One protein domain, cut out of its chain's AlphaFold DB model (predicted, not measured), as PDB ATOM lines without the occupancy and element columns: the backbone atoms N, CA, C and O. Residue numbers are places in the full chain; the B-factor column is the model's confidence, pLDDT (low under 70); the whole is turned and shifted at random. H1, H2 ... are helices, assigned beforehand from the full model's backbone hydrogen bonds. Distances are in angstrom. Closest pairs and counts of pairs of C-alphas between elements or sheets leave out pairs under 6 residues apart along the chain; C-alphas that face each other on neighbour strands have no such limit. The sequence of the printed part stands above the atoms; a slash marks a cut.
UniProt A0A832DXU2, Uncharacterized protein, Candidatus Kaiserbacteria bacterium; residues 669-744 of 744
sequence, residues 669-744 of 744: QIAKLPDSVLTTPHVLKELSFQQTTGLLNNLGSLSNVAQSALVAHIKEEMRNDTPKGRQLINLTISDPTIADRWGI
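This is residues 669 to 744 of the 744 residues of an uncharacterized protein of Candidatus Kaiserbacteria bacterium (UniProt A0A832DXU2). One long helix, H4, runs along one side of a small helical domain, with the short helices H1 and H2 packed on its residues 705 to 713 and H5 meeting its last part at a corner, nearly at right angles. H3 lies across from H4, its first residue by the beginning of H5, while H6 folds back from the far end of H5 and brings Trp 742 close to H3 and H4. The printed part has 76 residues, with six named helices, H1 to H6 in chain order, and no named strand; the class is all helix. It is compact, with a radius of gyration of the C-alphas of 11.6 A and spans of 32 by 23 by 17 A.

H4, residues 704 to 719, is 22.7 A long, from C-alpha 704 at (48.645, 23.910, 5.195) to C-alpha 719 at (44.807, 44.317, -3.973). H5, residues 723 to 734, is 17.0 A long. H3 is residues 689 to 696, 10.7 A, and H6 is residues 736 to 742, 10.5 A, ending at C-alpha 742 at (48.257, 36.293, 9.132). H1 is residues 675 to 678, 4.9 A, and H2 residues 681 to 685, 6.3 A.

H4 touches H1 with residues 705 to 710 alone, the closest C-alphas being those of Leu 678 and Ala 706, 5.7 A apart. H4 touches H5, about perpendicular at 84 degrees, closest at the C-alphas of Met 718 and Gly 725, 4.0 A. H3 and H5 only just touch, with 3 pairs of C-alphas within 8 A, closest Phe 689 and Lys 724, 6.1 A. H5 and H6 touch only at the corner, and only just, with 3 such pairs, closest Thr 732 and Ala 739, 5.6 A. Every O i to N i+4 pair is within hydrogen-bond range in H2, H3 and H4, 7 of 8 in H5 and 2 of 3 in H6; H1 is too short for such a pair.

The C-alphas farthest apart, those of Ser 676 and Ser 734, are 33.5 A apart. The printed part has no cut, and no link is long. The mean pLDDT of the printed part is 79.9, and no printed residue is under 70.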
ATOM      1  N   GLN A 669      32.737  24.943  11.801       73.00
ATOM      2  CA  GLN A 669      32.193  24.099  10.737       73.00
ATOM      3  C   GLN A 669      32.926  24.348   9.422       73.00
ATOM      4  O   GLN A 669      33.192  23.395   8.699       73.00
ATOM      5  N   ILE A 670      33.285  25.607   9.152       74.00
ATOM      6  CA  ILE A 670      34.050  25.998   7.964       74.00
ATOM      7  C   ILE A 670      35.463  25.415   8.038       74.00
ATOM      8  O   ILE A 670      35.923  24.825   7.067       74.00
ATOM      9  N   ALA A 671      36.108  25.465   9.209       75.25
ATOM     10  CA  ALA A 671      37.441  24.889   9.412       75.25
ATOM     11  C   ALA A 671      37.507  23.359   9.202       75.25
ATOM     12  O   ALA A 671      38.582  22.812   8.988       75.25
ATOM     13  N   LYS A 672      36.366  22.655   9.247       76.88
ATOM     14  CA  LYS A 672      36.270  21.195   9.048       76.88
ATOM     15  C   LYS A 672      35.913  20.786   7.617       76.88
ATOM     16  O   LYS A 672      35.704  19.597   7.369       76.88
ATOM     17  N   LEU A 673      35.769  21.740   6.697       75.38
ATOM     18  CA  LEU A 673      35.500  21.440   5.292       75.38
ATOM     19  C   LEU A 673      36.734  20.800   4.629       75.38
ATOM     20  O   LEU A 673      37.859  21.082   5.034       75.38
ATOM     21  N   PRO A 674      36.541  19.931   3.621       74.56
ATOM     22  CA  PRO A 674      37.656  19.333   2.897       74.56
ATOM     23  C   PRO A 674      38.446  20.392   2.118       74.56
ATOM     24  O   PRO A 674      37.883  21.377   1.629       74.56
ATOM     25  N   ASP A 675      39.748  20.152   1.944       76.19
ATOM     26  CA  ASP A 675      40.660  21.064   1.239       76.19
ATOM     27  C   ASP A 675      40.201  21.362  -0.198       76.19
ATOM     28  O   ASP A 675      40.379  22.477  -0.684       76.19
ATOM     29  N   SER A 676      39.534  20.409  -0.860       72.06
ATOM     30  CA  SER A 676      38.932  20.587  -2.191       72.06
ATOM     31  C   SER A 676      37.904  21.725  -2.238       72.06
ATOM     32  O   SER A 676      37.779  22.416  -3.246       72.06
ATOM     33  N   VAL A 677      37.192  21.965  -1.135       73.12
ATOM     34  CA  VAL A 677      36.198  23.037  -1.006       73.12
ATOM     35  C   VAL A 677      36.860  24.335  -0.552       73.12
ATOM     36  O   VAL A 677      36.602  25.386  -1.135       73.12
ATOM     37  N   LEU A 678      37.747  24.271   0.445       75.75
ATOM     38  CA  LEU A 678      38.419  25.447   1.017       75.75
ATOM     39  C   LEU A 678      39.444  26.102   0.079       75.75
ATOM     40  O   LEU A 678      39.863  27.227   0.323       75.75
ATOM     41  N   THR A 679      39.817  25.435  -1.009       80.69
ATOM     42  CA  THR A 679      40.668  25.991  -2.073       80.69
ATOM     43  C   THR A 679      39.867  26.554  -3.253       80.69
ATOM     44  O   THR A 679      40.442  27.157  -4.156       80.69
ATOM     45  N   THR A 680      38.537  26.393  -3.263       81.12
ATOM     46  CA  THR A 680      37.688  26.835  -4.378       81.12
ATOM     47  C   THR A 680      37.502  28.367  -4.355       81.12
ATOM     48  O   THR A 680      36.953  28.896  -3.385       81.12
ATOM     49  N   PRO A 681      37.850  29.112  -5.431       76.06
ATOM     50  CA  PRO A 681      37.832  30.583  -5.422       76.06
ATOM     51  C   PRO A 681      36.471  31.216  -5.094       76.06
ATOM     52  O   PRO A 681      36.389  32.189  -4.348       76.06
ATOM     53  N   HIS A 682      35.373  30.654  -5.609       74.69
ATOM     54  CA  HIS A 682      34.028  31.173  -5.335       74.69
ATOM     55  C   HIS A 682      33.568  30.918  -3.891       74.69
ATOM     56  O   HIS A 682      32.807  31.712  -3.354       74.69
ATOM     57  N   VAL A 683      34.057  29.855  -3.242       75.81
ATOM     58  CA  VAL A 683      33.776  29.546  -1.827       75.81
ATOM     59  C   VAL A 683      34.471  30.567  -0.928       75.81
ATOM     60  O   VAL A 683      33.844  31.128  -0.032       75.81
ATOM     61  N   LEU A 684      35.742  30.863  -1.211       79.31
ATOM     62  CA  LEU A 684      36.527  31.853  -0.470       79.31
ATOM     63  C   LEU A 684      35.929  33.265  -0.583       79.31
ATOM     64  O   LEU A 684      35.825  33.982   0.415       79.31
ATOM     65  N   LYS A 685      35.419  33.621  -1.769       81.25
ATOM     66  CA  LYS A 685      34.768  34.914  -2.018       81.25
ATOM     67  C   LYS A 685      33.511  35.137  -1.168       81.25
ATOM     68  O   LYS A 685      33.273  36.258  -0.713       81.25
ATOM     69  N   GLU A 686      32.735  34.085  -0.913       81.56
ATOM     70  CA  GLU A 686      31.479  34.146  -0.148       81.56
ATOM     71  C   GLU A 686      31.680  34.171   1.382       81.56
ATOM     72  O   GLU A 686      30.722  34.395   2.123       81.56
ATOM     73  N   LEU A 687      32.909  33.993   1.892       80.81
ATOM     74  CA  LEU A 687      33.194  34.132   3.327       80.81
ATOM     75  C   LEU A 687      32.921  35.563   3.802       80.81
ATOM     76  O   LEU A 687      33.440  36.527   3.242       80.81
ATOM     77  N   SER A 688      32.158  35.735   4.879       80.81
ATOM     78  CA  SER A 688      31.979  37.059   5.489       80.81
ATOM     79  C   SER A 688      33.285  37.585   6.098       80.81
ATOM     80  O   SER A 688      34.211  36.826   6.395       80.81
ATOM     81  N   PHE A 689      33.357  38.894   6.346       81.38
ATOM     82  CA  PHE A 689      34.505  39.517   7.015       81.38
ATOM     83  C   PHE A 689      34.806  38.887   8.389       81.38
ATOM     84  O   PHE A 689      35.957  38.587   8.701       81.38
ATOM     85  N   GLN A 690      33.769  38.595   9.182       81.38
ATOM     86  CA  GLN A 690      33.910  37.951  10.496       81.38
ATOM     87  C   GLN A 690      34.407  36.504  10.390       81.38
ATOM     88  O   GLN A 690      35.240  36.076  11.184       81.38
ATOM     89  N   GLN A 691      33.931  35.748   9.395       83.06
ATOM     90  CA  GLN A 691      34.408  34.384   9.155       83.06
ATOM     91  C   GLN A 691      35.863  34.375   8.671       83.06
ATOM     92  O   GLN A 691      36.658  33.563   9.131       83.06
ATOM     93  N   THR A 692      36.220  35.311   7.791       82.00
ATOM     94  CA  THR A 692      37.575  35.441   7.236       82.00
ATOM     95  C   THR A 692      38.585  35.758   8.341       82.00
ATOM     96  O   THR A 692      39.559  35.035   8.522       82.00
ATOM     97  N   THR A 693      38.314  36.785   9.149       81.75
ATOM     98  CA  THR A 693      39.190  37.192  10.262       81.75
ATOM     99  C   THR A 693      39.261  36.147  11.376       81.75
ATOM    100  O   THR A 693      40.333  35.906  11.926       81.75
ATOM    101  N   GLY A 694      38.152  35.467  11.683       81.50
ATOM    102  CA  GLY A 694      38.148  34.385  12.666       81.50
ATOM    103  C   GLY A 694      39.002  33.186  12.244       81.50
ATOM    104  O   GLY A 694      39.722  32.641  13.078       81.50
ATOM    105  N   LEU A 695      38.958  32.785  10.966       82.00
ATOM    106  CA  LEU A 695      39.786  31.688  10.445       82.00
ATOM    107  C   LEU A 695      41.277  32.051  10.442       82.00
ATOM    108  O   LEU A 695      42.107  31.223  10.803       82.00
ATOM    109  N   LEU A 696      41.611  33.300  10.107       79.38
ATOM    110  CA  LEU A 696      42.988  33.804  10.140       79.38
ATOM    111  C   LEU A 696      43.567  33.886  11.557       79.38
ATOM    112  O   LEU A 696      44.743  33.611  11.771       79.38
ATOM    113  N   ASN A 697      42.740  34.217  12.549       81.31
ATOM    114  CA  ASN A 697      43.168  34.242  13.949       81.31
ATOM    115  C   ASN A 697      43.397  32.838  14.535       81.31
ATOM    116  O   ASN A 697      43.988  32.716  15.605       81.31
ATOM    117  N   ASN A 698      42.947  31.783  13.847       79.44
ATOM    118  CA  ASN A 698      43.124  30.393  14.256       79.44
ATOM    119  C   ASN A 698      43.570  29.508  13.077       79.44
ATOM    120  O   ASN A 698      42.966  28.471  12.791       79.44
ATOM    121  N   LEU A 699      44.646  29.918  12.395       73.94
ATOM    122  CA  LEU A 699      45.222  29.203  11.246       73.94
ATOM    123  C   LEU A 699      45.537  27.730  11.554       73.94
ATOM    124  O   LEU A 699      45.339  26.876  10.696       73.94
ATOM    125  N   GLY A 700      45.919  27.407  12.796       71.00
ATOM    126  CA  GLY A 700      46.207  26.035  13.232       71.00
ATOM    127  C   GLY A 700      45.019  25.062  13.158       71.00
ATOM    128  O   GLY A 700      45.213  23.857  13.283       71.00
ATOM    129  N   SER A 701      43.798  25.560  12.937       71.00
ATOM    130  CA  SER A 701      42.604  24.737  12.704       71.00
ATOM    131  C   SER A 701      42.418  24.285  11.246       71.00
ATOM    132  O   SER A 701      41.546  23.459  10.981       71.00
ATOM    133  N   LEU A 702      43.230  24.800  10.316       76.19
ATOM    134  CA  LEU A 702      43.182  24.531   8.875       76.19
ATOM    135  C   LEU A 702      44.410  23.726   8.421       76.19
ATOM    136  O   LEU A 702      45.475  23.811   9.030       76.19
ATOM    137  N   SER A 703      44.292  22.986   7.315       80.94
ATOM    138  CA  SER A 703      45.438  22.332   6.666       80.94
ATOM    139  C   SER A 703      46.387  23.360   6.027       80.94
ATOM    140  O   SER A 703      45.959  24.445   5.635       80.94
ATOM    141  N   ASN A 704      47.664  23.013   5.833       80.00
ATOM    142  CA  ASN A 704      48.645  23.910   5.195       80.00
ATOM    143  C   ASN A 704      48.213  24.373   3.785       80.00
ATOM    144  O   ASN A 704      48.510  25.495   3.368       80.00
ATOM    145  N   VAL A 705      47.488  23.517   3.052       82.44
ATOM    146  CA  VAL A 705      46.971  23.814   1.707       82.44
ATOM    147  C   VAL A 705      45.827  24.829   1.782       82.44
ATOM    148  O   VAL A 705      45.836  25.820   1.051       82.44
ATOM    149  N   ALA A 706      44.878  24.632   2.703       79.81
ATOM    150  CA  ALA A 706      43.763  25.553   2.916       79.81
ATOM    151  C   ALA A 706      44.225  26.917   3.461       79.81
ATOM    152  O   ALA A 706      43.720  27.951   3.029       79.81
ATOM    153  N   GLN A 707      45.221  26.934   4.355       81.75
ATOM    154  CA  GLN A 707      45.837  28.167   4.862       81.75
ATOM    155  C   GLN A 707      46.442  28.998   3.724       81.75
ATOM    156  O   GLN A 707      46.156  30.188   3.601       81.75
ATOM    157  N   SER A 708      47.227  28.359   2.851       82.62
ATOM    158  CA  SER A 708      47.892  29.033   1.729       82.62
ATOM    159  C   SER A 708      46.886  29.633   0.740       82.62
ATOM    160  O   SER A 708      47.052  30.769   0.297       82.62
ATOM    161  N   ALA A 709      45.810  28.902   0.429       83.69
ATOM    162  CA  ALA A 709      44.748  29.381  -0.454       83.69
ATOM    163  C   ALA A 709      43.954  30.552   0.153       83.69
ATOM    164  O   ALA A 709      43.652  31.518  -0.548       83.69
ATOM    165  N   LEU A 710      43.661  30.498   1.458       83.31
ATOM    166  CA  LEU A 710      42.973  31.574   2.173       83.31
ATOM    167  C   LEU A 710      43.804  32.866   2.174       83.31
ATOM    168  O   LEU A 710      43.292  33.926   1.816       83.31
ATOM    169  N   VAL A 711      45.091  32.771   2.519       84.19
ATOM    170  CA  VAL A 711      46.027  33.908   2.528       84.19
ATOM    171  C   VAL A 711      46.172  34.514   1.130       84.19
ATOM    172  O   VAL A 711      46.111  35.735   0.980       84.19
ATOM    173  N   ALA A 712      46.298  33.684   0.089       84.88
ATOM    174  CA  ALA A 712      46.375  34.150  -1.296       84.88
ATOM    175  C   ALA A 712      45.107  34.909  -1.733       84.88
ATOM    176  O   ALA A 712      45.210  35.989  -2.315       84.88
ATOM    177  N   HIS A 713      43.921  34.393  -1.393       84.88
ATOM    178  CA  HIS A 713      42.652  35.052  -1.705       84.88
ATOM    179  C   HIS A 713      42.503  36.404  -1.000       84.88
ATOM    180  O   HIS A 713      42.006  37.365  -1.583       84.88
ATOM    181  N   ILE A 714      42.967  36.521   0.246       84.06
ATOM    182  CA  ILE A 714      42.899  37.792   0.975       84.06
ATOM    183  C   ILE A 714      43.838  38.833   0.368       84.06
ATOM    184  O   ILE A 714      43.427  39.982   0.207       84.06
ATOM    185  N   LYS A 715      45.062  38.446  -0.017       84.75
ATOM    186  CA  LYS A 715      45.978  39.342  -0.748       84.75
ATOM    187  C   LYS A 715      45.330  39.864  -2.028       84.75
ATOM    188  O   LYS A 715      45.473  41.040  -2.355       84.75
ATOM    189  N   GLU A 716      44.587  39.012  -2.727       84.94
ATOM    190  CA  GLU A 716      43.830  39.388  -3.917       84.94
ATOM    191  C   GLU A 716      42.668  40.350  -3.600       84.94
ATOM    192  O   GLU A 716      42.525  41.373  -4.267       84.94
ATOM    193  N   GLU A 717      41.876  40.096  -2.554       82.19
ATOM    194  CA  GLU A 717      40.786  40.984  -2.110       82.19
ATOM    195  C   GLU A 717      41.299  42.363  -1.653       82.19
ATOM    196  O   GLU A 717      40.677  43.383  -1.960       82.19
ATOM    197  N   MET A 718      42.445  42.412  -0.960       81.56
ATOM    198  CA  MET A 718      43.123  43.655  -0.568       81.56
ATOM    199  C   MET A 718      43.655  44.417  -1.787       81.56
ATOM    200  O   MET A 718      43.466  45.626  -1.892       81.56
ATOM    201  N   ARG A 719      44.280  43.715  -2.741       85.69
ATOM    202  CA  ARG A 719      44.807  44.317  -3.973       85.69
ATOM    203  C   ARG A 719      43.705  44.875  -4.877       85.69
ATOM    204  O   ARG A 719      43.929  45.877  -5.549       85.69
ATOM    205  N   ASN A 720      42.533  44.241  -4.888       84.12
ATOM    206  CA  ASN A 720      41.398  44.605  -5.739       84.12
ATOM    207  C   ASN A 720      40.435  45.634  -5.104       84.12
ATOM    208  O   ASN A 720      39.359  45.865  -5.654       84.12
ATOM    209  N   ASP A 721      40.785  46.235  -3.957       80.12
ATOM    210  CA  ASP A 721      39.986  47.237  -3.223       80.12
ATOM    211  C   ASP A 721      38.517  46.836  -2.976       80.12
ATOM    212  O   ASP A 721      37.585  47.648  -3.017       80.12
ATOM    213  N   THR A 722      38.261  45.552  -2.718       84.69
ATOM    214  CA  THR A 722      36.890  45.111  -2.445       84.69
ATOM    215  C   THR A 722      36.395  45.695  -1.109       84.69
ATOM    216  O   THR A 722      37.193  46.038  -0.232       84.69
ATOM    217  N   PRO A 723      35.070  45.791  -0.866       82.12
ATOM    218  CA  PRO A 723      34.549  46.233   0.432       82.12
ATOM    219  C   PRO A 723      35.107  45.435   1.622       82.12
ATOM    220  O   PRO A 723      35.330  46.007   2.685       82.12
ATOM    221  N   LYS A 724      35.373  44.134   1.427       83.00
ATOM    222  CA  LYS A 724      35.997  43.246   2.418       83.00
ATOM    223  C   LYS A 724      37.504  43.509   2.538       83.00
ATOM    224  O   LYS A 724      38.006  43.617   3.652       83.00
ATOM    225  N   GLY A 725      38.199  43.679   1.412       82.94
ATOM    226  CA  GLY A 725      39.619  44.032   1.350       82.94
ATOM    227  C   GLY A 725      39.934  45.333   2.085       82.94
ATOM    228  O   GLY A 725      40.837  45.356   2.915       82.94
ATOM    229  N   ARG A 726      39.120  46.380   1.899       84.12
ATOM    230  CA  ARG A 726      39.256  47.660   2.623       84.12
ATOM    231  C   ARG A 726      39.135  47.517   4.135       84.12
ATOM    232  O   ARG A 726      39.898  48.127   4.879       84.12
ATOM    233  N   GLN A 727      38.193  46.700   4.604       83.88
ATOM    234  CA  GLN A 727      38.040  46.438   6.037       83.88
ATOM    235  C   GLN A 727      39.244  45.677   6.608       83.88
ATOM    236  O   GLN A 727      39.668  45.968   7.724       83.88
ATOM    237  N   LEU A 728      39.813  44.737   5.847       82.69
ATOM    238  CA  LEU A 728      41.010  43.998   6.257       82.69
ATOM    239  C   LEU A 728      42.255  44.898   6.272       82.69
ATOM    240  O   LEU A 728      43.005  44.854   7.241       82.69
ATOM    241  N   ILE A 729      42.428  45.765   5.268       83.81
ATOM    242  CA  ILE A 729      43.511  46.763   5.218       83.81
ATOM    243  C   ILE A 729      43.437  47.693   6.432       83.81
ATOM    244  O   ILE A 729      44.427  47.860   7.144       83.81
ATOM    245  N   ASN A 730      42.252  48.238   6.727       83.81
ATOM    246  CA  ASN A 730      42.052  49.114   7.883       83.81
ATOM    247  C   ASN A 730      42.406  48.417   9.208       83.81
ATOM    248  O   ASN A 730      43.006  49.048  10.076       83.81
ATOM    249  N   LEU A 731      42.095  47.121   9.350       82.31
ATOM    250  CA  LEU A 731      42.510  46.339  10.518       82.31
ATOM    251  C   LEU A 731      44.034  46.199  10.608       82.31
ATOM    252  O   LEU A 731      44.599  46.454  11.669       82.31
ATOM    253  N   THR A 732      44.709  45.846   9.511       80.62
ATOM    254  CA  THR A 732      46.173  45.682   9.510       80.62
ATOM    255  C   THR A 732      46.935  46.994   9.719       80.62
ATOM    256  O   THR A 732      48.006  46.986  10.315       80.62
ATOM    257  N   ILE A 733      46.371  48.131   9.297       82.88
ATOM    258  CA  ILE A 733      46.937  49.461   9.575       82.88
ATOM    259  C   ILE A 733      46.756  49.823  11.056       82.88
ATOM    260  O   ILE A 733      47.636  50.441  11.649       82.88
ATOM    261  N   SER A 734      45.624  49.440  11.661       81.75
ATOM    262  CA  SER A 734      45.342  49.727  13.072       81.75
ATOM    263  C   SER A 734      46.172  48.896  14.059       81.75
ATOM    264  O   SER A 734      46.455  49.374  15.154       81.75
ATOM    265  N   ASP A 735      46.589  47.683  13.676       81.19
ATOM    266  CA  ASP A 735      47.491  46.825  14.451       81.19
ATOM    267  C   ASP A 735      48.437  46.057  13.501       81.19
ATOM    268  O   ASP A 735      48.052  45.021  12.943       81.19
ATOM    269  N   PRO A 736      49.688  46.530  13.328       77.44
ATOM    270  CA  PRO A 736      50.669  45.914  12.433       77.44
ATOM    271  C   PRO A 736      50.996  44.453  12.772       77.44
ATOM    272  O   PRO A 736      51.327  43.673  11.883       77.44
ATOM    273  N   THR A 737      50.834  44.039  14.035       79.00
ATOM    274  CA  THR A 737      51.111  42.655  14.468       79.00
ATOM    275  C   THR A 737      50.114  41.642  13.895       79.00
ATOM    276  O   THR A 737      50.328  40.430  13.963       79.00
ATOM    277  N   ILE A 738      48.981  42.110  13.364       79.50
ATOM    278  CA  ILE A 738      47.980  41.270  12.702       79.50
ATOM    279  C   ILE A 738      48.484  40.805  11.331       79.50
ATOM    280  O   ILE A 738      48.283  39.643  10.983       79.50
ATOM    281  N   ALA A 739      49.178  41.671  10.583       76.94
ATOM    282  CA  ALA A 739      49.739  41.317   9.279       76.94
ATOM    283  C   ALA A 739      50.781  40.193   9.409       76.94
ATOM    284  O   ALA A 739      50.693  39.183   8.708       76.94
ATOM    285  N   ASP A 740      51.667  40.308  10.406       78.31
ATOM    286  CA  ASP A 740      52.675  39.291  10.721       78.31
ATOM    287  C   ASP A 740      52.039  37.952  11.127       78.31
ATOM    288  O   ASP A 740      52.466  36.889  10.676       78.31
ATOM    289  N   ARG A 741      50.975  37.986  11.944       78.50
ATOM    290  CA  ARG A 741      50.245  36.778  12.375       78.50
ATOM    291  C   ARG A 741      49.505  36.082  11.238       78.50
ATOM    292  O   ARG A 741      49.371  34.862  11.267       78.50
ATOM    293  N   TRP A 742      48.992  36.838  10.273       79.56
ATOM    294  CA  TRP A 742      48.257  36.293   9.132       79.56
ATOM    295  C   TRP A 742      49.168  35.915   7.954       79.56
ATOM    296  O   TRP A 742      48.701  35.257   7.025       79.56
ATOM    297  N   GLY A 743      50.452  36.292   7.989       73.50
ATOM    298  CA  GLY A 743      51.415  36.027   6.914       73.50
ATOM    299  C   GLY A 743      51.108  36.794   5.622       73.50
ATOM    300  O   GLY A 743      51.365  36.290   4.516       73.50
ATOM    301  N   ILE A 744      50.491  37.978   5.746       70.19
ATOM    302  CA  ILE A 744      49.971  38.760   4.615       70.19
ATOM    303  C   ILE A 744      50.924  39.864   4.187       70.19
ATOM    304  O   ILE A 744      51.328  40.661   5.052       70.19
TER     305      ILE A 744